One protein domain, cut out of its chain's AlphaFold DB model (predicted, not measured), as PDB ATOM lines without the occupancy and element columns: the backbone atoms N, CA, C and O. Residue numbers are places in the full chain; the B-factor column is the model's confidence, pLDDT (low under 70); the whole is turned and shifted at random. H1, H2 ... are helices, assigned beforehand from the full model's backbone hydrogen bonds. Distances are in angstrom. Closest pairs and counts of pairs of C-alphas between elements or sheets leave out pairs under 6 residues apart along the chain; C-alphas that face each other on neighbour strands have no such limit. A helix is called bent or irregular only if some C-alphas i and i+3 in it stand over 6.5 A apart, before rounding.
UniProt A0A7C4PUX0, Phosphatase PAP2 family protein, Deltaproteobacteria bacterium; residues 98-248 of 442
ATOM      1  N   PHE A  98      82.391  95.661  84.466       53.22
ATOM      2  CA  PHE A  98      83.588  94.907  84.059       53.22
ATOM      3  C   PHE A  98      84.874  95.366  84.757       53.22
ATOM      4  O   PHE A  98      85.454  96.392  84.417       53.22
ATOM      5  N   ARG A  99      85.330  94.561  85.725       61.62
ATOM      6  CA  ARG A  99      86.639  94.682  86.389       61.62
ATOM      7  C   ARG A  99      87.540  93.524  85.949       61.62
ATOM      8  O   ARG A  99      87.537  92.474  86.602       61.62
ATOM      9  N   PRO A 100      88.267  93.655  84.820       62.09
ATOM     10  CA  PRO A 100      89.081  92.570  84.272       62.09
ATOM     11  C   PRO A 100      90.183  92.122  85.234       62.09
ATOM     12  O   PRO A 100      90.659  90.995  85.122       62.09
ATOM     13  N   GLU A 101      90.552  92.952  86.212       68.81
ATOM     14  CA  GLU A 101      91.584  92.643  87.201       68.81
ATOM     15  C   GLU A 101      91.213  91.429  88.063       68.81
ATOM     16  O   GLU A 101      92.025  90.519  88.251       68.81
ATOM     17  N   ILE A 102      89.961  91.373  88.529       65.62
ATOM     18  CA  ILE A 102      89.462  90.300  89.405       65.62
ATOM     19  C   ILE A 102      89.368  88.982  88.625       65.62
ATOM     20  O   ILE A 102      89.842  87.937  89.080       65.62
ATOM     21  N   PHE A 103      88.790  89.028  87.422       68.75
ATOM     22  CA  PHE A 103      88.650  87.848  86.566       68.75
ATOM     23  C   PHE A 103      90.003  87.359  86.036       68.75
ATOM     24  O   PHE A 103      90.243  86.152  85.998       68.75
ATOM     25  N   GLY A 104      90.915  88.272  85.698       73.75
ATOM     26  CA  GLY A 104      92.281  87.953  85.291       73.75
ATOM     27  C   GLY A 104      93.047  87.211  86.385       73.75
ATOM     28  O   GLY A 104      93.651  86.173  86.116       73.75
ATOM     29  N   ALA A 105      92.966  87.673  87.637       72.00
ATOM     30  CA  ALA A 105      93.591  86.995  88.774       72.00
ATOM     31  C   ALA A 105      93.043  85.571  88.985       72.00
ATOM     32  O   ALA A 105      93.815  84.629  89.178       72.00
ATOM     33  N   LEU A 106      91.720  85.389  88.888       73.44
ATOM     34  CA  LEU A 106      91.097  84.066  88.976       73.44
ATOM     35  C   LEU A 106      91.616  83.123  87.880       73.44
ATOM     36  O   LEU A 106      91.963  81.973  88.152       73.44
ATOM     37  N   ILE A 107      91.704  83.621  86.649       80.69
ATOM     38  CA  ILE A 107      92.199  82.864  85.501       80.69
ATOM     39  C   ILE A 107      93.655  82.418  85.717       80.69
ATOM     40  O   ILE A 107      93.974  81.250  85.477       80.69
ATOM     41  N   TRP A 108      94.522  83.286  86.249       83.69
ATOM     42  CA  TRP A 108      95.900  82.922  86.602       83.69
ATOM     43  C   TRP A 108      95.970  81.794  87.625       83.69
ATOM     44  O   TRP A 108      96.738  80.846  87.452       83.69
ATOM     45  N   VAL A 109      95.151  81.867  88.674       78.69
ATOM     46  CA  VAL A 109      95.091  80.828  89.706       78.69
ATOM     47  C   VAL A 109      94.660  79.492  89.104       78.69
ATOM     48  O   VAL A 109      95.304  78.468  89.346       78.69
ATOM     49  N   LEU A 110      93.603  79.485  88.288       78.94
ATOM     50  CA  LEU A 110      93.126  78.275  87.616       78.94
ATOM     51  C   LEU A 110      94.203  77.682  86.702       78.94
ATOM     52  O   LEU A 110      94.470  76.479  86.768       78.94
ATOM     53  N   MET A 111      94.873  78.523  85.914       86.81
ATOM     54  CA  MET A 111      95.971  78.099  85.052       86.81
ATOM     55  C   MET A 111      97.130  77.502  85.852       86.81
ATOM     56  O   MET A 111      97.597  76.411  85.522       86.81
ATOM     57  N   ALA A 112      97.564  78.157  86.930       85.31
ATOM     58  CA  ALA A 112      98.650  77.674  87.778       85.31
ATOM     59  C   ALA A 112      98.314  76.321  88.427       85.31
ATOM     60  O   ALA A 112      99.146  75.411  88.439       85.31
ATOM     61  N   LEU A 113      97.081  76.150  88.917       80.19
ATOM     62  CA  LEU A 113      96.609  74.878  89.472       80.19
ATOM     63  C   LEU A 113      96.615  73.767  88.414       80.19
ATOM     64  O   LEU A 113      97.074  72.657  88.694       80.19
ATOM     65  N   MET A 114      96.152  74.061  87.198       83.94
ATOM     66  CA  MET A 114      96.154  73.103  86.093       83.94
ATOM     67  C   MET A 114      97.568  72.741  85.642       83.94
ATOM     68  O   MET A 114      97.855  71.564  85.423       83.94
ATOM     69  N   LEU A 115      98.467  73.718  85.544       88.31
ATOM     70  CA  LEU A 115      99.851  73.477  85.156       88.31
ATOM     71  C   LEU A 115     100.588  72.657  86.218       88.31
ATOM     72  O   LEU A 115     101.264  71.689  85.882       88.31
ATOM     73  N   ARG A 116     100.395  72.966  87.505       87.00
ATOM     74  CA  ARG A 116     100.950  72.176  88.612       87.00
ATOM     75  C   ARG A 116     100.498  70.718  88.548       87.00
ATOM     76  O   ARG A 116     101.322  69.811  88.651       87.00
ATOM     77  N   ASP A 117      99.201  70.487  88.367       82.06
ATOM     78  CA  ASP A 117      98.643  69.134  88.281       82.06
ATOM     79  C   ASP A 117      99.137  68.388  87.029       82.06
ATOM     80  O   ASP A 117      99.343  67.175  87.073       82.06
ATOM     81  N   PHE A 118      99.371  69.107  85.925       87.88
ATOM     82  CA  PHE A 118     100.023  68.560  84.739       87.88
ATOM     83  C   PHE A 118     101.466  68.152  85.033       87.88
ATOM     84  O   PHE A 118     101.845  67.033  84.692       87.88
ATOM     85  N   LEU A 119     102.265  69.023  85.653       89.56
ATOM     86  CA  LEU A 119     103.690  68.791  85.906       89.56
ATOM     87  C   LEU A 119     103.932  67.629  86.877       89.56
ATOM     88  O   LEU A 119     104.853  66.850  86.658       89.56
ATOM     89  N   ARG A 120     103.075  67.459  87.892       87.56
ATOM     90  CA  ARG A 120     103.189  66.376  88.886       87.56
ATOM     91  C   ARG A 120     102.886  64.978  88.348       87.56
ATOM     92  O   ARG A 120     103.280  63.991  88.953       87.56
ATOM     93  N   ARG A 121     102.146  64.860  87.243       85.31
ATOM     94  CA  ARG A 121     101.813  63.555  86.654       85.31
ATOM     95  C   ARG A 121     102.938  63.121  85.705       85.31
ATOM     96  O   ARG A 121     103.227  63.868  84.764       85.31
ATOM     97  N   PRO A 122     103.555  61.941  85.880       87.88
ATOM     98  CA  PRO A 122     104.524  61.437  84.915       87.88
ATOM     99  C   PRO A 122     103.835  61.029  83.606       87.88
ATOM    100  O   PRO A 122     102.629  60.776  83.559       87.88
ATOM    101  N   TRP A 123     104.605  60.986  82.520       87.75
ATOM    102  CA  TRP A 123     104.136  60.391  81.271       87.75
ATOM    103  C   TRP A 123     104.189  58.862  81.382       87.75
ATOM    104  O   TRP A 123     105.225  58.344  81.795       87.75
ATOM    105  N   PRO A 124     103.122  58.133  81.011       87.12
ATOM    106  CA  PRO A 124     103.180  56.678  80.940       87.12
ATOM    107  C   PRO A 124     104.140  56.232  79.828       87.12
ATOM    108  O   PRO A 124     104.259  56.902  78.796       87.12
ATOM    109  N   ALA A 125     104.810  55.097  80.044       85.44
ATOM    110  CA  ALA A 125     105.703  54.490  79.058       85.44
ATOM    111  C   ALA A 125     104.954  54.169  77.749       85.44
ATOM    112  O   ALA A 125     103.778  53.797  77.779       85.44
ATOM    113  N   GLY A 126     105.620  54.331  76.598       85.12
ATOM    114  CA  GLY A 126     105.038  54.043  75.280       85.12
ATOM    115  C   GLY A 126     104.212  55.188  74.679       85.12
ATOM    116  O   GLY A 126     103.493  54.990  73.699       85.12
ATOM    117  N   ARG A 127     104.274  56.399  75.258       85.75
ATOM    118  CA  ARG A 127     103.581  57.608  74.757       85.75
ATOM    119  C   ARG A 127     104.523  58.691  74.245       85.75
ATOM    120  O   ARG A 127     104.164  59.869  74.208       85.75
ATOM    121  N   GLU A 128     105.718  58.327  73.803       89.88
ATOM    122  CA  GLU A 128     106.775  59.269  73.421       89.88
ATOM    123  C   GLU A 128     106.344  60.167  72.251       89.88
ATOM    124  O   GLU A 128     106.605  61.371  72.264       89.88
ATOM    125  N   ARG A 129     105.617  59.616  71.266       87.50
ATOM    126  CA  ARG A 129     105.115  60.379  70.110       87.50
ATOM    127  C   ARG A 129     104.091  61.438  70.517       87.50
ATOM    128  O   ARG A 129     104.210  62.592  70.111       87.50
ATOM    129  N   PHE A 130     103.121  61.062  71.352       87.00
ATOM    130  CA  PHE A 130     102.115  61.992  71.866       87.00
ATOM    131  C   PHE A 130     102.756  63.044  72.776       87.00
ATOM    132  O   PHE A 130     102.459  64.225  72.634       87.00
ATOM    133  N   ARG A 131     103.690  62.647  73.653       91.56
ATOM    134  CA  ARG A 131     104.463  63.575  74.488       91.56
ATOM    135  C   ARG A 131     105.189  64.615  73.638       91.56
ATOM    136  O   ARG A 131     105.116  65.795  73.962       91.56
ATOM    137  N   ARG A 132     105.879  64.205  72.567       91.12
ATOM    138  CA  ARG A 132     106.575  65.134  71.656       91.12
ATOM    139  C   ARG A 132     105.602  66.111  70.998       91.12
ATOM    140  O   ARG A 132     105.829  67.312  71.076       91.12
ATOM    141  N   PHE A 133     104.504  65.614  70.426       89.56
ATOM    142  CA  PHE A 133     103.474  66.459  69.813       89.56
ATOM    143  C   PHE A 133     102.861  67.447  70.815       89.56
ATOM    144  O   PHE A 133     102.785  68.641  70.547       89.56
ATOM    145  N   HIS A 134     102.487  66.967  72.005       90.69
ATOM    146  CA  HIS A 134     101.945  67.798  73.081       90.69
ATOM    147  C   HIS A 134     102.948  68.864  73.533       90.69
ATOM    148  O   HIS A 134     102.579  70.027  73.668       90.69
ATOM    149  N   THR A 135     104.225  68.501  73.682       91.81
ATOM    150  CA  THR A 135     105.290  69.443  74.056       91.81
ATOM    151  C   THR A 135     105.470  70.531  72.994       91.81
ATOM    152  O   THR A 135     105.545  71.703  73.344       91.81
ATOM    153  N   LEU A 136     105.463  70.182  71.702       92.38
ATOM    154  CA  LEU A 136     105.514  71.166  70.611       92.38
ATOM    155  C   LEU A 136     104.279  72.079  70.592       92.38
ATOM    156  O   LEU A 136     104.395  73.269  70.311       92.38
ATOM    157  N   GLY A 137     103.112  71.545  70.964       89.75
ATOM    158  CA  GLY A 137     101.871  72.305  71.127       89.75
ATOM    159  C   GLY A 137     101.929  73.405  72.194       89.75
ATOM    160  O   GLY A 137     101.033  74.245  72.228       89.75
ATOM    161  N   LEU A 138     102.973  73.449  73.032       93.31
ATOM    162  CA  LEU A 138     103.194  74.550  73.973       93.31
ATOM    163  C   LEU A 138     103.439  75.879  73.245       93.31
ATOM    164  O   LEU A 138     103.000  76.917  73.729       93.31
ATOM    165  N   LEU A 139     104.093  75.850  72.077       92.69
ATOM    166  CA  LEU A 139     104.398  77.050  71.291       92.69
ATOM    167  C   LEU A 139     103.124  77.803  70.860       92.69
ATOM    168  O   LEU A 139     102.965  78.956  71.262       92.69
ATOM    169  N   PRO A 140     102.174  77.190  70.120       92.31
ATOM    170  CA  PRO A 140     100.930  77.871  69.768       92.31
ATOM    171  C   PRO A 140     100.044  78.150  70.990       92.31
ATOM    172  O   PRO A 140      99.323  79.141  70.995       92.31
ATOM    173  N   ALA A 141     100.105  77.326  72.044       88.81
ATOM    174  CA  ALA A 141      99.328  77.561  73.262       88.81
ATOM    175  C   ALA A 141      99.828  78.768  74.076       88.81
ATOM    176  O   ALA A 141      99.016  79.463  74.684       88.81
ATOM    177  N   GLY A 142     101.139  79.021  74.095       92.06
ATOM    178  CA  GLY A 142     101.760  80.157  74.783       92.06
ATOM    179  C   GLY A 142     101.794  81.447  73.961       92.06
ATOM    180  O   GLY A 142     101.995  82.519  74.529       92.06
ATOM    181  N   LEU A 143     101.565  81.368  72.644       92.88
ATOM    182  CA  LEU A 143     101.621  82.517  71.740       92.88
ATOM    183  C   LEU A 143     100.680  83.667  72.156       92.88
ATOM    184  O   LEU A 143     101.168  84.791  72.227       92.88
ATOM    185  N   PRO A 144      99.393  83.452  72.501       92.56
ATOM    186  CA  PRO A 144      98.516  84.551  72.912       92.56
ATOM    187  C   PRO A 144      98.984  85.250  74.193       92.56
ATOM    188  O   PRO A 144      98.922  86.472  74.281       92.56
ATOM    189  N   LEU A 145      99.516  84.489  75.158       91.44
ATOM    190  CA  LEU A 145     100.095  85.037  76.388       91.44
ATOM    191  C   LEU A 145     101.319  85.903  76.077       91.44
ATOM    192  O   LEU A 145     101.426  87.023  76.571       91.44
ATOM    193  N   MET A 146     102.218  85.400  75.228       93.38
ATOM    194  CA  MET A 146     103.411  86.128  74.798       93.38
ATOM    195  C   MET A 146     103.049  87.401  74.023       93.38
ATOM    196  O   MET A 146     103.601  88.458  74.305       93.38
ATOM    197  N   LEU A 147     102.099  87.327  73.087       93.25
ATOM    198  CA  LEU A 147     101.634  88.486  72.321       93.25
ATOM    199  C   LEU A 147     100.982  89.531  73.226       93.25
ATOM    200  O   LEU A 147     101.305  90.709  73.106       93.25
ATOM    201  N   ALA A 148     100.125  89.120  74.165       90.62
ATOM    202  CA  ALA A 148      99.540  90.036  75.140       90.62
ATOM    203  C   ALA A 148     100.625  90.710  75.996       90.62
ATOM    204  O   ALA A 148     100.575  91.919  76.207       90.62
ATOM    205  N   ALA A 149     101.644  89.960  76.432       92.25
ATOM    206  CA  ALA A 149     102.766  90.518  77.181       92.25
ATOM    207  C   ALA A 149     103.569  91.529  76.346       92.25
ATOM    208  O   ALA A 149     103.879  92.610  76.841       92.25
ATOM    209  N   ILE A 150     103.842  91.226  75.073       94.62
ATOM    210  CA  ILE A 150     104.503  92.152  74.144       94.62
ATOM    211  C   ILE A 150     103.668  93.421  73.965       94.62
ATOM    212  O   ILE A 150     104.222  94.513  74.038       94.62
ATOM    213  N   VAL A 151     102.349  93.306  73.779       92.75
ATOM    214  CA  VAL A 151     101.452  94.465  73.640       92.75
ATOM    215  C   VAL A 151     101.512  95.358  74.879       92.75
ATOM    216  O   VAL A 151     101.637  96.572  74.729       92.75
ATOM    217  N   MET A 152     101.491  94.782  76.086       93.06
ATOM    218  CA  MET A 152     101.634  95.565  77.318       93.06
ATOM    219  C   MET A 152     103.028  96.212  77.415       93.06
ATOM    220  O   MET A 152     103.152  97.402  77.672       93.06
ATOM    221  N   VAL A 153     104.110  95.494  77.122       94.00
ATOM    222  CA  VAL A 153     105.466  96.076  77.193       94.00
ATOM    223  C   VAL A 153     105.671  97.191  76.157       94.00
ATOM    224  O   VAL A 153     106.178  98.258  76.490       94.00
ATOM    225  N   VAL A 154     105.238  96.986  74.910       95.56
ATOM    226  CA  VAL A 154     105.344  97.979  73.823       95.56
ATOM    227  C   VAL A 154     104.390  99.158  74.038       95.56
ATOM    228  O   VAL A 154     104.669 100.273  73.600       95.56
ATOM    229  N   GLY A 155     103.258  98.935  74.710       93.19
ATOM    230  CA  GLY A 155     102.297  99.973  75.071       93.19
ATOM    231  C   GLY A 155     102.755 100.869  76.225       93.19
ATOM    232  O   GLY A 155     102.276 101.999  76.326       93.19
ATOM    233  N   LEU A 156     103.693 100.407  77.060       94.12
ATOM    234  CA  LEU A 156     104.126 101.107  78.270       94.12
ATOM    235  C   LEU A 156     104.612 102.550  78.029       94.12
ATOM    236  O   LEU A 156     104.157 103.427  78.760       94.12
ATOM    237  N   PRO A 157     105.450 102.871  77.018       95.50
ATOM    238  CA  PRO A 157     105.879 104.252  76.783       95.50
ATOM    239  C   PRO A 157     104.713 105.194  76.464       95.50
ATOM    240  O   PRO A 157     104.685 106.326  76.939       95.50
ATOM    241  N   ARG A 158     103.719 104.718  75.698       93.81
ATOM    242  CA  ARG A 158     102.504 105.498  75.412       93.81
ATOM    243  C   ARG A 158     101.656 105.672  76.666       93.81
ATOM    244  O   ARG A 158     101.169 106.768  76.907       93.81
ATOM    245  N   ALA A 159     101.519 104.615  77.466       92.06
ATOM    246  CA  ALA A 159     100.787 104.664  78.725       92.06
ATOM    247  C   ALA A 159     101.423 105.662  79.707       92.06
ATOM    248  O   ALA A 159     100.706 106.474  80.284       92.06
ATOM    249  N   LEU A 160     102.756 105.654  79.831       92.62
ATOM    250  CA  LEU A 160     103.520 106.614  80.633       92.62
ATOM    251  C   LEU A 160     103.344 108.053  80.139       92.62
ATOM    252  O   LEU A 160     103.179 108.953  80.952       92.62
ATOM    253  N   ALA A 161     103.325 108.273  78.822       92.31
ATOM    254  CA  ALA A 161     103.073 109.599  78.253       92.31
ATOM    255  C   ALA A 161     101.644 110.111  78.526       92.31
ATOM    256  O   ALA A 161     101.422 111.316  78.547       92.31
ATOM    257  N   SER A 162     100.685 109.202  78.736       91.81
ATOM    258  CA  SER A 162      99.302 109.512  79.120       91.81
ATOM    259  C   SER A 162      99.036 109.415  80.629       91.81
ATOM    260  O   SER A 162      97.876 109.457  81.040       91.81
ATOM    261  N   ALA A 163     100.070 109.210  81.450       90.12
ATOM    262  CA  ALA A 163      99.894 109.065  82.888       90.12
ATOM    263  C   ALA A 163      99.326 110.363  83.493       90.12
ATOM    264  O   ALA A 163      99.719 111.451  83.061       90.12
ATOM    265  N   PRO A 164      98.418 110.276  84.485       89.25
ATOM    266  CA  PRO A 164      97.937 111.454  85.194       89.25
ATOM    267  C   PRO A 164      99.117 112.260  85.761       89.25
ATOM    268  O   PRO A 164     100.008 111.657  86.367       89.25
ATOM    269  N   PRO A 165      99.153 113.590  85.568       85.88
ATOM    270  CA  PRO A 165     100.308 114.414  85.936       85.88
ATOM    271  C   PRO A 165     100.566 114.456  87.450       85.88
ATOM    272  O   PRO A 165     101.681 114.736  87.877       85.88
ATOM    273  N   ASP A 166      99.541 114.174  88.251       86.38
ATOM    274  CA  ASP A 166      99.545 114.104  89.711       86.38
ATOM    275  C   ASP A 166      99.995 112.739  90.261       86.38
ATOM    276  O   ASP A 166     100.273 112.623  91.451       86.38
ATOM    277  N   MET A 167     100.089 111.698  89.427       85.25
ATOM    278  CA  MET A 167     100.411 110.347  89.886       85.25
ATOM    279  C   MET A 167     101.923 110.074  89.835       85.25
ATOM    280  O   MET A 167     102.522 110.135  88.757       85.25
ATOM    281  N   PRO A 168     102.560 109.654  90.944       88.81
ATOM    282  CA  PRO A 168     103.965 109.276  90.911       88.81
ATOM    283  C   PRO A 168     104.216 108.069  90.010       88.81
ATOM    284  O   PRO A 168     103.480 107.075  90.034       88.81
ATOM    285  N   ALA A 169     105.335 108.105  89.285       89.00
ATOM    286  CA  ALA A 169     105.718 107.048  88.355       89.00
ATOM    287  C   ALA A 169     105.735 105.631  88.977       89.00
ATOM    288  O   ALA A 169     105.218 104.718  88.332       89.00
ATOM    289  N   PRO A 170     106.242 105.394  90.210       88.75
ATOM    290  CA  PRO A 170     106.204 104.058  90.812       88.75
ATOM    291  C   PRO A 170     104.782 103.519  91.016       88.75
ATOM    292  O   PRO A 170     104.531 102.338  90.780       88.75
ATOM    293  N   VAL A 171     103.842 104.382  91.411       85.81
ATOM    294  CA  VAL A 171     102.434 104.010  91.616       85.81
ATOM    295  C   VAL A 171     101.766 103.723  90.279       85.81
ATOM    296  O   VAL A 171     101.118 102.687  90.129       85.81
ATOM    297  N   PHE A 172     101.996 104.574  89.277       89.62
ATOM    298  CA  PHE A 172     101.502 104.335  87.924       89.62
ATOM    299  C   PHE A 172     102.004 102.999  87.365       89.62
ATOM    300  O   PHE A 172     101.217 102.198  86.863       89.62
ATOM    301  N   LEU A 173     103.304 102.718  87.497       91.38
ATOM    302  CA  LEU A 173     103.907 101.466  87.042       91.38
ATOM    303  C   LEU A 173     103.327 100.247  87.764       91.38
ATOM    304  O   LEU A 173     103.106  99.216  87.126       91.38
ATOM    305  N   LEU A 174     103.043 100.352  89.063       87.69
ATOM    306  CA  LEU A 174     102.380  99.289  89.813       87.69
ATOM    307  C   LEU A 174     100.970  99.019  89.273       87.69
ATOM    308  O   LEU A 174     100.651  97.872  88.955       87.69
ATOM    309  N   LEU A 175     100.140 100.058  89.130       85.81
ATOM    310  CA  LEU A 175      98.777  99.922  88.608       85.81
ATOM    311  C   LEU A 175      98.781  99.373  87.178       85.81
ATOM    312  O   LEU A 175      98.033  98.447  86.865       85.81
ATOM    313  N   TYR A 176      99.681  99.883  86.335       89.19
ATOM    314  CA  TYR A 176      99.890  99.379  84.985       89.19
ATOM    315  C   TYR A 176     100.255  97.896  84.995       89.19
ATOM    316  O   TYR A 176      99.700  97.121  84.220       89.19
ATOM    317  N   SER A 177     101.144  97.478  85.899       88.44
ATOM    318  CA  SER A 177     101.558  96.080  86.036       88.44
ATOM    319  C   SER A 177     100.402  95.177  86.468       88.44
ATOM    320  O   SER A 177     100.259  94.082  85.928       88.44
ATOM    321  N   ILE A 178      99.542  95.627  87.389       83.69
ATOM    322  CA  ILE A 178      98.339  94.887  87.804       83.69
ATOM    323  C   ILE A 178      97.397  94.693  86.608       83.69
ATOM    324  O   ILE A 178      96.985  93.566  86.319       83.69
ATOM    325  N   THR A 179      97.111  95.765  85.868       84.56
ATOM    326  CA  THR A 179      96.249  95.724  84.677       84.56
ATOM    327  C   THR A 179      96.860  94.877  83.561       84.56
ATOM    328  O   THR A 179      96.159  94.093  82.916       84.56
ATOM    329  N   ALA A 180      98.173  94.977  83.350       87.62
ATOM    330  CA  ALA A 180      98.911  94.167  82.389       87.62
ATOM    331  C   ALA A 180      98.819  92.686  82.734       87.62
ATOM    332  O   ALA A 180      98.420  91.892  81.886       87.62
ATOM    333  N   LEU A 181      99.105  92.309  83.982       86.94
ATOM    334  CA  LEU A 181      98.982  90.927  84.438       86.94
ATOM    335  C   LEU A 181      97.563  90.403  84.233       86.94
ATOM    336  O   LEU A 181      97.392  89.318  83.677       86.94
ATOM    337  N   ALA A 182      96.544  91.168  84.616       83.56
ATOM    338  CA  ALA A 182      95.156  90.773  84.419       83.56
ATOM    339  C   ALA A 182      94.811  90.546  82.938       83.56
ATOM    340  O   ALA A 182      94.240  89.512  82.591       83.56
ATOM    341  N   THR A 183      95.221  91.471  82.069       84.44
ATOM    342  CA  THR A 183      94.978  91.417  80.620       84.44
ATOM    343  C   THR A 183      95.700  90.238  79.968       84.44
ATOM    344  O   THR A 183      95.095  89.476  79.214       84.44
ATOM    345  N   ILE A 184      96.977  90.036  80.304       87.38
ATOM    346  CA  ILE A 184      97.787  88.908  79.822       87.38
ATOM    347  C   ILE A 184      97.150  87.581  80.241       87.38
ATOM    348  O   ILE A 184      97.046  86.661  79.430       87.38
ATOM    349  N   GLY A 185      96.689  87.487  81.492       85.50
ATOM    350  CA  GLY A 185      95.979  86.314  81.994       85.50
ATOM    351  C   GLY A 185      94.695  86.056  81.220       85.50
ATOM    352  O   GLY A 185      94.495  84.955  80.715       85.50
ATOM    353  N   PHE A 186      93.853  87.078  81.071       83.44
ATOM    354  CA  PHE A 186      92.570  86.969  80.385       83.44
ATOM    355  C   PHE A 186      92.715  86.498  78.929       83.44
ATOM    356  O   PHE A 186      91.982  85.612  78.495       83.44
ATOM    357  N   LEU A 187      93.687  87.044  78.192       83.25
ATOM    358  CA  LEU A 187      93.905  86.715  76.780       83.25
ATOM    359  C   LEU A 187      94.691  85.411  76.572       83.25
ATOM    360  O   LEU A 187      94.437  84.685  75.612       83.25
ATOM    361  N   GLY A 188      95.663  85.117  77.440       82.94
ATOM    362  CA  GLY A 188      96.664  84.075  77.205       82.94
ATOM    363  C   GLY A 188      96.507  82.793  78.013       82.94
ATOM    364  O   GLY A 188      96.886  81.714  77.558       82.94
ATOM    365  N   ALA A 189      95.960  82.866  79.220       85.69
ATOM    366  CA  ALA A 189      95.866  81.693  80.079       85.69
ATOM    367  C   ALA A 189      94.856  80.629  79.598       85.69
ATOM    368  O   ALA A 189      95.152  79.445  79.785       85.69
ATOM    369  N   PRO A 190      93.714  80.957  78.947       87.00
ATOM    370  CA  PRO A 190      92.780  79.935  78.473       87.00
ATOM    371  C   PRO A 190      93.414  78.915  77.514       87.00
ATOM    372  O   PRO A 190      93.154  77.716  77.631       87.00
ATOM    373  N   THR A 191      94.298  79.346  76.610       87.25
ATOM    374  CA  THR A 191      94.986  78.437  75.676       87.25
ATOM    375  C   THR A 191      95.986  77.529  76.388       87.25
ATOM    376  O   THR A 191      96.050  76.335  76.088       87.25
ATOM    377  N   LEU A 192      96.702  78.041  77.394       89.25
ATOM    378  CA  LEU A 192      97.579  77.226  78.241       89.25
ATOM    379  C   LEU A 192      96.805  76.260  79.143       89.25
ATOM    380  O   LEU A 192      97.258  75.137  79.368       89.25
ATOM    381  N   MET A 193      95.624  76.647  79.623       87.38
ATOM    382  CA  MET A 193      94.727  75.752  80.354       87.38
ATOM    383  C   MET A 193      94.265  74.600  79.457       87.38
ATOM    384  O   MET A 193      94.367  73.440  79.856       87.38
ATOM    385  N   ILE A 194      93.839  74.879  78.223       84.75
ATOM    386  CA  ILE A 194      93.479  73.833  77.252       84.75
ATOM    387  C   ILE A 194      94.676  72.907  76.997       84.75
ATOM    388  O   ILE A 194      94.540  71.683  77.063       84.75
ATOM    389  N   TRP A 195      95.865  73.471  76.779       90.81
ATOM    390  CA  TRP A 195      97.089  72.694  76.592       90.81
ATOM    391  C   TRP A 195      97.399  71.790  77.795       90.81
ATOM    392  O   TRP A 195      97.639  70.589  77.624       90.81
ATOM    393  N   ALA A 196      97.333  72.322  79.019       88.69
ATOM    394  CA  ALA A 196      97.568  71.564  80.246       88.69
ATOM    395  C   ALA A 196      96.521  70.456  80.439       88.69
ATOM    396  O   ALA A 196      96.870  69.343  80.844       88.69
ATOM    397  N   ALA A 197      95.257  70.729  80.105       83.81
ATOM    398  CA  ALA A 197      94.184  69.745  80.132       83.81
ATOM    399  C   ALA A 197      94.483  68.578  79.183       83.81
ATOM    400  O   ALA A 197      94.527  67.425  79.624       83.81
ATOM    401  N   VAL A 198      94.764  68.861  77.903       85.12
ATOM    402  CA  VAL A 198      95.084  67.841  76.885       85.12
ATOM    403  C   VAL A 198      96.270  66.984  77.329       85.12
ATOM    404  O   VAL A 198      96.227  65.756  77.231       85.12
ATOM    405  N   GLY A 199      97.296  67.617  77.899       86.62
ATOM    406  CA  GLY A 199      98.464  66.927  78.441       86.62
ATOM    407  C   GLY A 199      98.113  65.976  79.578       86.62
ATOM    408  O   GLY A 199      98.560  64.834  79.593       86.62
ATOM    409  N   GLN A 200      97.267  66.408  80.512       85.19
ATOM    410  CA  GLN A 200      96.801  65.556  81.605       85.19
ATOM    411  C   GLN A 200      95.958  64.372  81.119       85.19
ATOM    412  O   GLN A 200      96.078  63.289  81.689       85.19
ATOM    413  N   ASN A 201      95.167  64.526  80.051       82.25
ATOM    414  CA  ASN A 201      94.473  63.397  79.415       82.25
ATOM    415  C   ASN A 201      95.454  62.389  78.824       82.25
ATOM    416  O   ASN A 201      95.358  61.188  79.061       82.25
ATOM    417  N   GLY A 202      96.459  62.900  78.115       83.19
ATOM    418  CA  GLY A 202      97.551  62.102  77.573       83.19
ATOM    419  C   GLY A 202      98.441  61.449  78.631       83.19
ATOM    420  O   GLY A 202      99.231  60.575  78.285       83.19
ATOM    421  N   LYS A 203      98.303  61.818  79.907       86.06
ATOM    422  CA  LYS A 203      98.981  61.186  81.045       86.06
ATOM    423  C   LYS A 203      98.112  60.165  81.791       86.06
ATOM    424  O   LYS A 203      98.603  59.512  82.703       86.06
ATOM    425  N   GLN A 204      96.839  59.996  81.424       79.81
ATOM    426  CA  GLN A 204      95.969  58.981  82.029       79.81
ATOM    427  C   GLN A 204      96.284  57.567  81.517       79.81
ATOM    428  O   GLN A 204      96.638  57.441  80.347       79.81
ATOM    429  N   PRO A 205      96.081  56.494  82.308       76.44
ATOM    430  CA  PRO A 205      96.294  55.110  81.858       76.44
ATOM    431  C   PRO A 205      95.504  54.765  80.589       76.44
ATOM    432  O   PRO A 205      96.041  54.166  79.661       76.44
ATOM    433  N   VAL A 206      94.264  55.246  80.504       75.94
ATOM    434  CA  VAL A 206      93.395  55.140  79.329       75.94
ATOM    435  C   VAL A 206      93.150  56.550  78.804       75.94
ATOM    436  O   VAL A 206      92.759  57.426  79.572       75.94
ATOM    437  N   ILE A 207      93.422  56.790  77.516       70.00
ATOM    438  CA  ILE A 207      93.084  58.073  76.887       70.00
ATOM    439  C   ILE A 207      91.572  58.122  76.758       70.00
ATOM    440  O   ILE A 207      90.974  57.337  76.021       70.00
ATOM    441  N   ASP A 208      90.961  59.054  77.472       69.44
ATOM    442  CA  ASP A 208      89.531  59.249  77.370       69.44
ATOM    443  C   ASP A 208      89.179  59.868  76.009       69.44
ATOM    444  O   ASP A 208      89.809  60.861  75.612       69.44
ATOM    445  N   PRO A 209      88.166  59.334  75.293       69.69
ATOM    446  CA  PRO A 209      87.664  59.961  74.077       69.69
ATOM    447  C   PRO A 209      87.193  61.385  74.386       69.69
ATOM    448  O   PRO A 209      86.749  61.672  75.503       69.69
ATOM    449  N   ALA A 210      87.272  62.273  73.389       65.69
ATOM    450  CA  ALA A 210      87.102  63.721  73.548       65.69
ATOM    451  C   ALA A 210      85.898  64.122  74.427       65.69
ATOM    452  O   ALA A 210      86.026  65.000  75.273       65.69
ATOM    453  N   GLY A 211      84.759  63.425  74.329       62.06
ATOM    454  CA  GLY A 211      83.583  63.699  75.164       62.06
ATOM    455  C   GLY A 211      83.780  63.475  76.674       62.06
ATOM    456  O   GLY A 211      83.272  64.257  77.478       62.06
ATOM    457  N   ARG A 212      84.531  62.446  77.102       65.62
ATOM    458  CA  ARG A 212      84.793  62.192  78.536       65.62
ATOM    459  C   ARG A 212      85.893  63.110  79.072       65.62
ATOM    460  O   ARG A 212      85.772  63.607  80.191       65.62
ATOM    461  N   PHE A 213      86.880  63.408  78.231       66.88
ATOM    462  CA  PHE A 213      87.901  64.420  78.475       66.88
ATOM    463  C   PHE A 213      87.283  65.796  78.756       66.88
ATOM    464  O   PHE A 213      87.468  66.329  79.850       66.88
ATOM    465  N   VAL A 214      86.483  66.327  77.823       68.94
ATOM    466  CA  VAL A 214      85.782  67.613  77.987       68.94
ATOM    467  C   VAL A 214      84.995  67.615  79.294       68.94
ATOM    468  O   VAL A 214      85.141  68.527  80.099       68.94
ATOM    469  N   ARG A 215      84.261  66.534  79.578       67.88
ATOM    470  CA  ARG A 215      83.458  66.407  80.796       67.88
ATOM    471  C   ARG A 215      84.279  66.502  82.092       67.88
ATOM    472  O   ARG A 215      83.878  67.231  82.995       67.88
ATOM    473  N   ILE A 216      85.409  65.797  82.212       71.12
ATOM    474  CA  ILE A 216      86.283  65.870  83.404       71.12
ATOM    475  C   ILE A 216      86.760  67.306  83.629       71.12
ATOM    476  O   ILE A 216      86.712  67.814  84.749       71.12
ATOM    477  N   TRP A 217      87.203  67.963  82.561       69.75
ATOM    478  CA  TRP A 217      87.756  69.310  82.629       69.75
ATOM    479  C   TRP A 217      86.702  70.367  82.914       69.75
ATOM    480  O   TRP A 217      86.942  71.227  83.758       69.75
ATOM    481  N   SER A 218      85.511  70.245  82.327       70.00
ATOM    482  CA  SER A 218      84.354  71.061  82.693       70.00
ATOM    483  C   SER A 218      84.025  70.905  84.177       70.00
ATOM    484  O   SER A 218      83.856  71.909  84.861       70.00
ATOM    485  N   TYR A 219      84.020  69.681  84.719       72.81
ATOM    486  CA  TYR A 219      83.755  69.469  86.145       72.81
ATOM    487  C   TYR A 219      84.805  70.116  87.047       72.81
ATOM    488  O   TYR A 219      84.439  70.753  88.029       72.81
ATOM    489  N   ARG A 220      86.099  69.990  86.728       75.31
ATOM    490  CA  ARG A 220      87.171  70.603  87.531       75.31
ATOM    491  C   ARG A 220      87.179  72.124  87.422       75.31
ATOM    492  O   ARG A 220      87.387  72.789  88.432       75.31
ATOM    493  N   ALA A 221      86.942  72.661  86.227       73.25
ATOM    494  CA  ALA A 221      86.843  74.098  86.002       73.25
ATOM    495  C   ALA A 221      85.648  74.688  86.757       73.25
ATOM    496  O   ALA A 221      85.808  75.683  87.451       73.25
ATOM    497  N   ILE A 222      84.483  74.038  86.694       77.44
ATOM    498  CA  ILE A 222      83.304  74.445  87.460       77.44
ATOM    499  C   ILE A 222      83.568  74.295  88.963       77.44
ATOM    500  O   ILE A 222      83.278  75.216  89.706       77.44
ATOM    501  N   ASP A 223      84.146  73.191  89.440       79.94
ATOM    502  CA  ASP A 223      84.443  73.004  90.868       79.94
ATOM    503  C   ASP A 223      85.381  74.095  91.407       79.94
ATOM    504  O   ASP A 223      85.113  74.683  92.451       79.94
ATOM    505  N   ALA A 224      86.432  74.424  90.654       80.12
ATOM    506  CA  ALA A 224      87.336  75.505  91.004       80.12
ATOM    507  C   ALA A 224      86.650  76.879  90.900       80.12
ATOM    508  O   ALA A 224      86.780  77.689  91.812       80.12
ATOM    509  N   ALA A 225      85.858  77.138  89.858       81.19
ATOM    510  CA  ALA A 225      85.062  78.360  89.775       81.19
ATOM    511  C   ALA A 225      84.138  78.491  90.995       81.19
ATOM    512  O   ALA A 225      84.091  79.542  91.611       81.19
ATOM    513  N   ARG A 226      83.487  77.415  91.432       85.31
ATOM    514  CA  ARG A 226      82.615  77.408  92.617       85.31
ATOM    515  C   ARG A 226      83.358  77.607  93.942       85.31
ATOM    516  O   ARG A 226      82.742  78.025  94.916       85.31
ATOM    517  N   ASP A 227      84.659  77.323  93.996       86.00
ATOM    518  CA  ASP A 227      85.499  77.585  95.172       86.00
ATOM    519  C   ASP A 227      85.951  79.055  95.243       86.00
ATOM    520  O   ASP A 227      86.072  79.608  96.332       86.00
ATOM    521  N   TRP A 228      86.200  79.697  94.099       86.12
ATOM    522  CA  TRP A 228      86.821  81.028  94.045       86.12
ATOM    523  C   TRP A 228      85.871  82.165  93.652       86.12
ATOM    524  O   TRP A 228      86.056  83.302  94.080       86.12
ATOM    525  N   LEU A 229      84.859  81.875  92.836       86.69
ATOM    526  CA  LEU A 229      83.931  82.867  92.305       86.69
ATOM    527  C   LEU A 229      83.059  83.495  93.399       86.69
ATOM    528  O   LEU A 229      82.908  84.710  93.355       86.69
ATOM    529  N   PRO A 230      82.531  82.763  94.406       92.06
ATOM    530  CA  PRO A 230      81.709  83.394  95.436       92.06
ATOM    531  C   PRO A 230      82.397  84.556  96.172       92.06
ATOM    532  O   PRO A 230      81.849  85.655  96.158       92.06
ATOM    533  N   PRO A 231      83.597  84.412  96.768       91.44
ATOM    534  CA  PRO A 231      84.267  85.551  97.394       91.44
ATOM    535  C   PRO A 231      84.677  86.624  96.377       91.44
ATOM    536  O   PRO A 231      84.561  87.805  96.690       91.44
ATOM    537  N   ALA A 232      85.076  86.254  95.154       86.94
ATOM    538  CA  ALA A 232      85.395  87.227  94.106       86.94
ATOM    539  C   ALA A 232      84.183  88.094  93.715       86.94
ATOM    540  O   ALA A 232      84.327  89.298  93.521       86.94
ATOM    541  N   LEU A 233      82.982  87.508  93.654       86.75
ATOM    542  CA  LEU A 233      81.738  88.230  93.378       86.75
ATOM    543  C   LEU A 233      81.345  89.182  94.509       86.75
ATOM    544  O   LEU A 233      80.728  90.203  94.228       86.75
ATOM    545  N   LEU A 234      81.700  88.884  95.763       90.75
ATOM    546  CA  LEU A 234      81.500  89.816  96.881       90.75
ATOM    547  C   LEU A 234      82.523  90.958  96.830       90.75
ATOM    548  O   LEU A 234      82.137  92.112  96.971       90.75
ATOM    549  N   VAL A 235      83.794  90.676  96.533       87.25
ATOM    550  CA  VAL A 235      84.790  91.738  96.288       87.25
ATOM    551  C   VAL A 235      84.342  92.646  95.141       87.25
ATOM    552  O   VAL A 235      84.424  93.864  95.250       87.25
ATOM    553  N   PHE A 236      83.798  92.077  94.065       82.19
ATOM    554  CA  PHE A 236      83.174  92.857  93.001       82.19
ATOM    555  C   PHE A 236      81.935  93.621  93.498       82.19
ATOM    556  O   PHE A 236      81.780  94.800  93.188       82.19
ATOM    557  N   GLY A 237      81.098  92.991  94.322       83.94
ATOM    558  CA  GLY A 237      79.922  93.596  94.948       83.94
ATOM    559  C   GLY A 237      80.221  94.875  95.733       83.94
ATOM    560  O   GLY A 237      79.415  95.799  95.685       83.94
ATOM    561  N   TYR A 238      81.402  94.984  96.355       86.31
ATOM    562  CA  TYR A 238      81.853  96.222  97.000       86.31
ATOM    563  C   TYR A 238      81.810  97.422  96.041       86.31
ATOM    564  O   TYR A 238      81.350  98.486  96.427       86.31
ATOM    565  N   SER A 239      82.168  97.249  94.762       79.75
ATOM    566  CA  SER A 239      82.135  98.350  93.781       79.75
ATOM    567  C   SER A 239      80.735  98.913  93.498       79.75
ATOM    568  O   SER A 239      80.610 100.030  93.005       79.75
ATOM    569  N   VAL A 240      79.683  98.157  93.820       81.12
ATOM    570  CA  VAL A 240      78.283  98.581  93.672       81.12
ATOM    571  C   VAL A 240      77.712  99.099  94.999       81.12
ATOM    572  O   VAL A 240      76.689  99.779  95.008       81.12
ATOM    573  N   MET A 241      78.385  98.847  96.128       87.56
ATOM    574  CA  MET A 241      77.876  99.217  97.450       87.56
ATOM    575  C   MET A 241      77.695 100.721  97.625       87.56
ATOM    576  O   MET A 241      76.784 101.109  98.345       87.56
ATOM    577  N   GLN A 242      78.475 101.566  96.948       86.25
ATOM    578  CA  GLN A 242      78.290 103.015  97.041       86.25
ATOM    579  C   GLN A 242      76.874 103.419  96.614       86.25
ATOM    580  O   GLN A 242      76.183 104.100  97.359       86.25
ATOM    581  N   GLN A 243      76.394 102.888  95.487       84.75
ATOM    582  CA  GLN A 243      75.049 103.166  94.973       84.75
ATOM    583  C   GLN A 243      73.955 102.697  95.941       84.75
ATOM    584  O   GLN A 243      72.900 103.309  96.049       84.75
ATOM    585  N   VAL A 244      74.208 101.606  96.671       88.25
ATOM    586  CA  VAL A 244      73.279 101.095  97.686       88.25
ATOM    587  C   VAL A 244      73.300 101.966  98.946       88.25
ATOM    588  O   VAL A 244      72.249 102.222  99.529       88.25
ATOM    589  N   LEU A 245      74.483 102.405  99.380       90.12
ATOM    590  CA  LEU A 245      74.688 103.139 100.632       90.12
ATOM    591  C   LEU A 245      74.394 104.639 100.518       90.12
ATOM    592  O   LEU A 245      74.055 105.257 101.526       90.12
ATOM    593  N   ASP A 246      74.452 105.208  99.315       87.31
ATOM    594  CA  ASP A 246      74.005 106.579  99.024       87.31
ATOM    595  C   ASP A 246      72.484 106.734  99.144       87.31
ATOM    596  O   ASP A 246      71.967 107.850  99.200       87.31
ATOM    597  N   ILE A 247      71.767 105.613  99.253       85.88
ATOM    598  CA  ILE A 247      70.348 105.564  99.570       85.88
ATOM    599  C   ILE A 247      70.193 105.088 101.023       85.88
ATOM    600  O   ILE A 247      69.969 103.898 101.256       85.88
ATOM    601  N   PRO A 248      70.360 105.961 102.029       82.00
ATOM    602  CA  PRO A 248      70.377 105.547 103.426       82.00
ATOM    603  C   PRO A 248      69.009 105.022 103.889       82.00
ATOM    604  O   PRO A 248      67.971 105.610 103.596       82.00
TER     605      PRO A 248
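This is residues 98 to 248 of the 442 residues of the protein "Phosphatase PAP2 family protein" of Deltaproteobacteria bacterium (UniProt A0A7C4PUX0). Long helices form a flat, loose slab: the bent helix H4 runs through it, with H2 and then H3 along one side and H1 on the other. The bent H5 makes the far edge beyond H1, near H1 and H4b but touching no helix, and its last residues stick out with the tail, residues 240 to 248. The printed part has 151 residues with five named helices, H1 to H5 in order, and no named strand; the class is all helix. It is loose, with a radius of gyration of the C-alphas of 19.7 A, and spans 62 by 42 by 22 A.

H1 is residues 100 to 120. H2, residues 128 to 136, is apart from H1. H3, residues 138 to 161, meets H2 only through their tight link; it is irregular, with C-alphas 141 and 144 7.0 A apart, and has a kink of 35 degrees near residue 145. H4, residues 169 to 202, was assigned as one helix by its hydrogen bonds but is bent, with C-alphas 187 and 190 7.1 A apart; its arms H4a, residues 169 to 187, and H4b, residues 190 to 202, stand at a steep tilt of 47 degrees. H3 and H4a form a helical hairpin and touch at a shallow tilt of 28 degrees, closest at the C-alphas of Ala 148 and Ile 184, 5.1 A. H4b touches H2, closest at the C-alphas of His 134 and Gly 199, 6.5 A. H1 touches H4a with residues 100 to 108 alone, at a steep tilt of 60 degrees, closest at the C-alphas of Gly 104 and Ala 182, 4.1 A. H1 touches H4b at a shallow tilt of 20 degrees, the same way, closest at the C-alphas of Met 111 and Met 193, 5.4 A. H5, residues 210 to 245, was also assigned as one helix by its hydrogen bonds but is bent, with C-alphas 227 and 230 6.9 A apart; its arms H5a, residues 210 to 227, and H5b, residues 230 to 245, stand at a steep tilt of 48 degrees. H5b is itself irregular, with C-alphas 239 and 242 6.9 A apart. H5a is close to but not clearly touching H1, closest at the C-alphas of Leu 110 and Ala 224, 7.3 A. Every O i to N i+4 pair is within hydrogen-bond range in H1, H2, H4a, H4b and H5a, against 16 of 20 in H3 and 7 of 12 in H5b.

H1 begins at C-alpha 100, (89.081, 92.570, 84.272), and is 30.1 A long. H3 is 35.3 A long, H4a 26.2 A and H5a 25.7 A. H5b ends at C-alpha 245, (74.688, 103.139, 100.632).

The two C-alphas farthest apart, those of Gly 126 and Pro 248, are 68.2 A apart. The printed part has no cut and no long link. Its mean pLDDT is 84.3; residues 98 to 103, 208 to 215 and 217 are under 70.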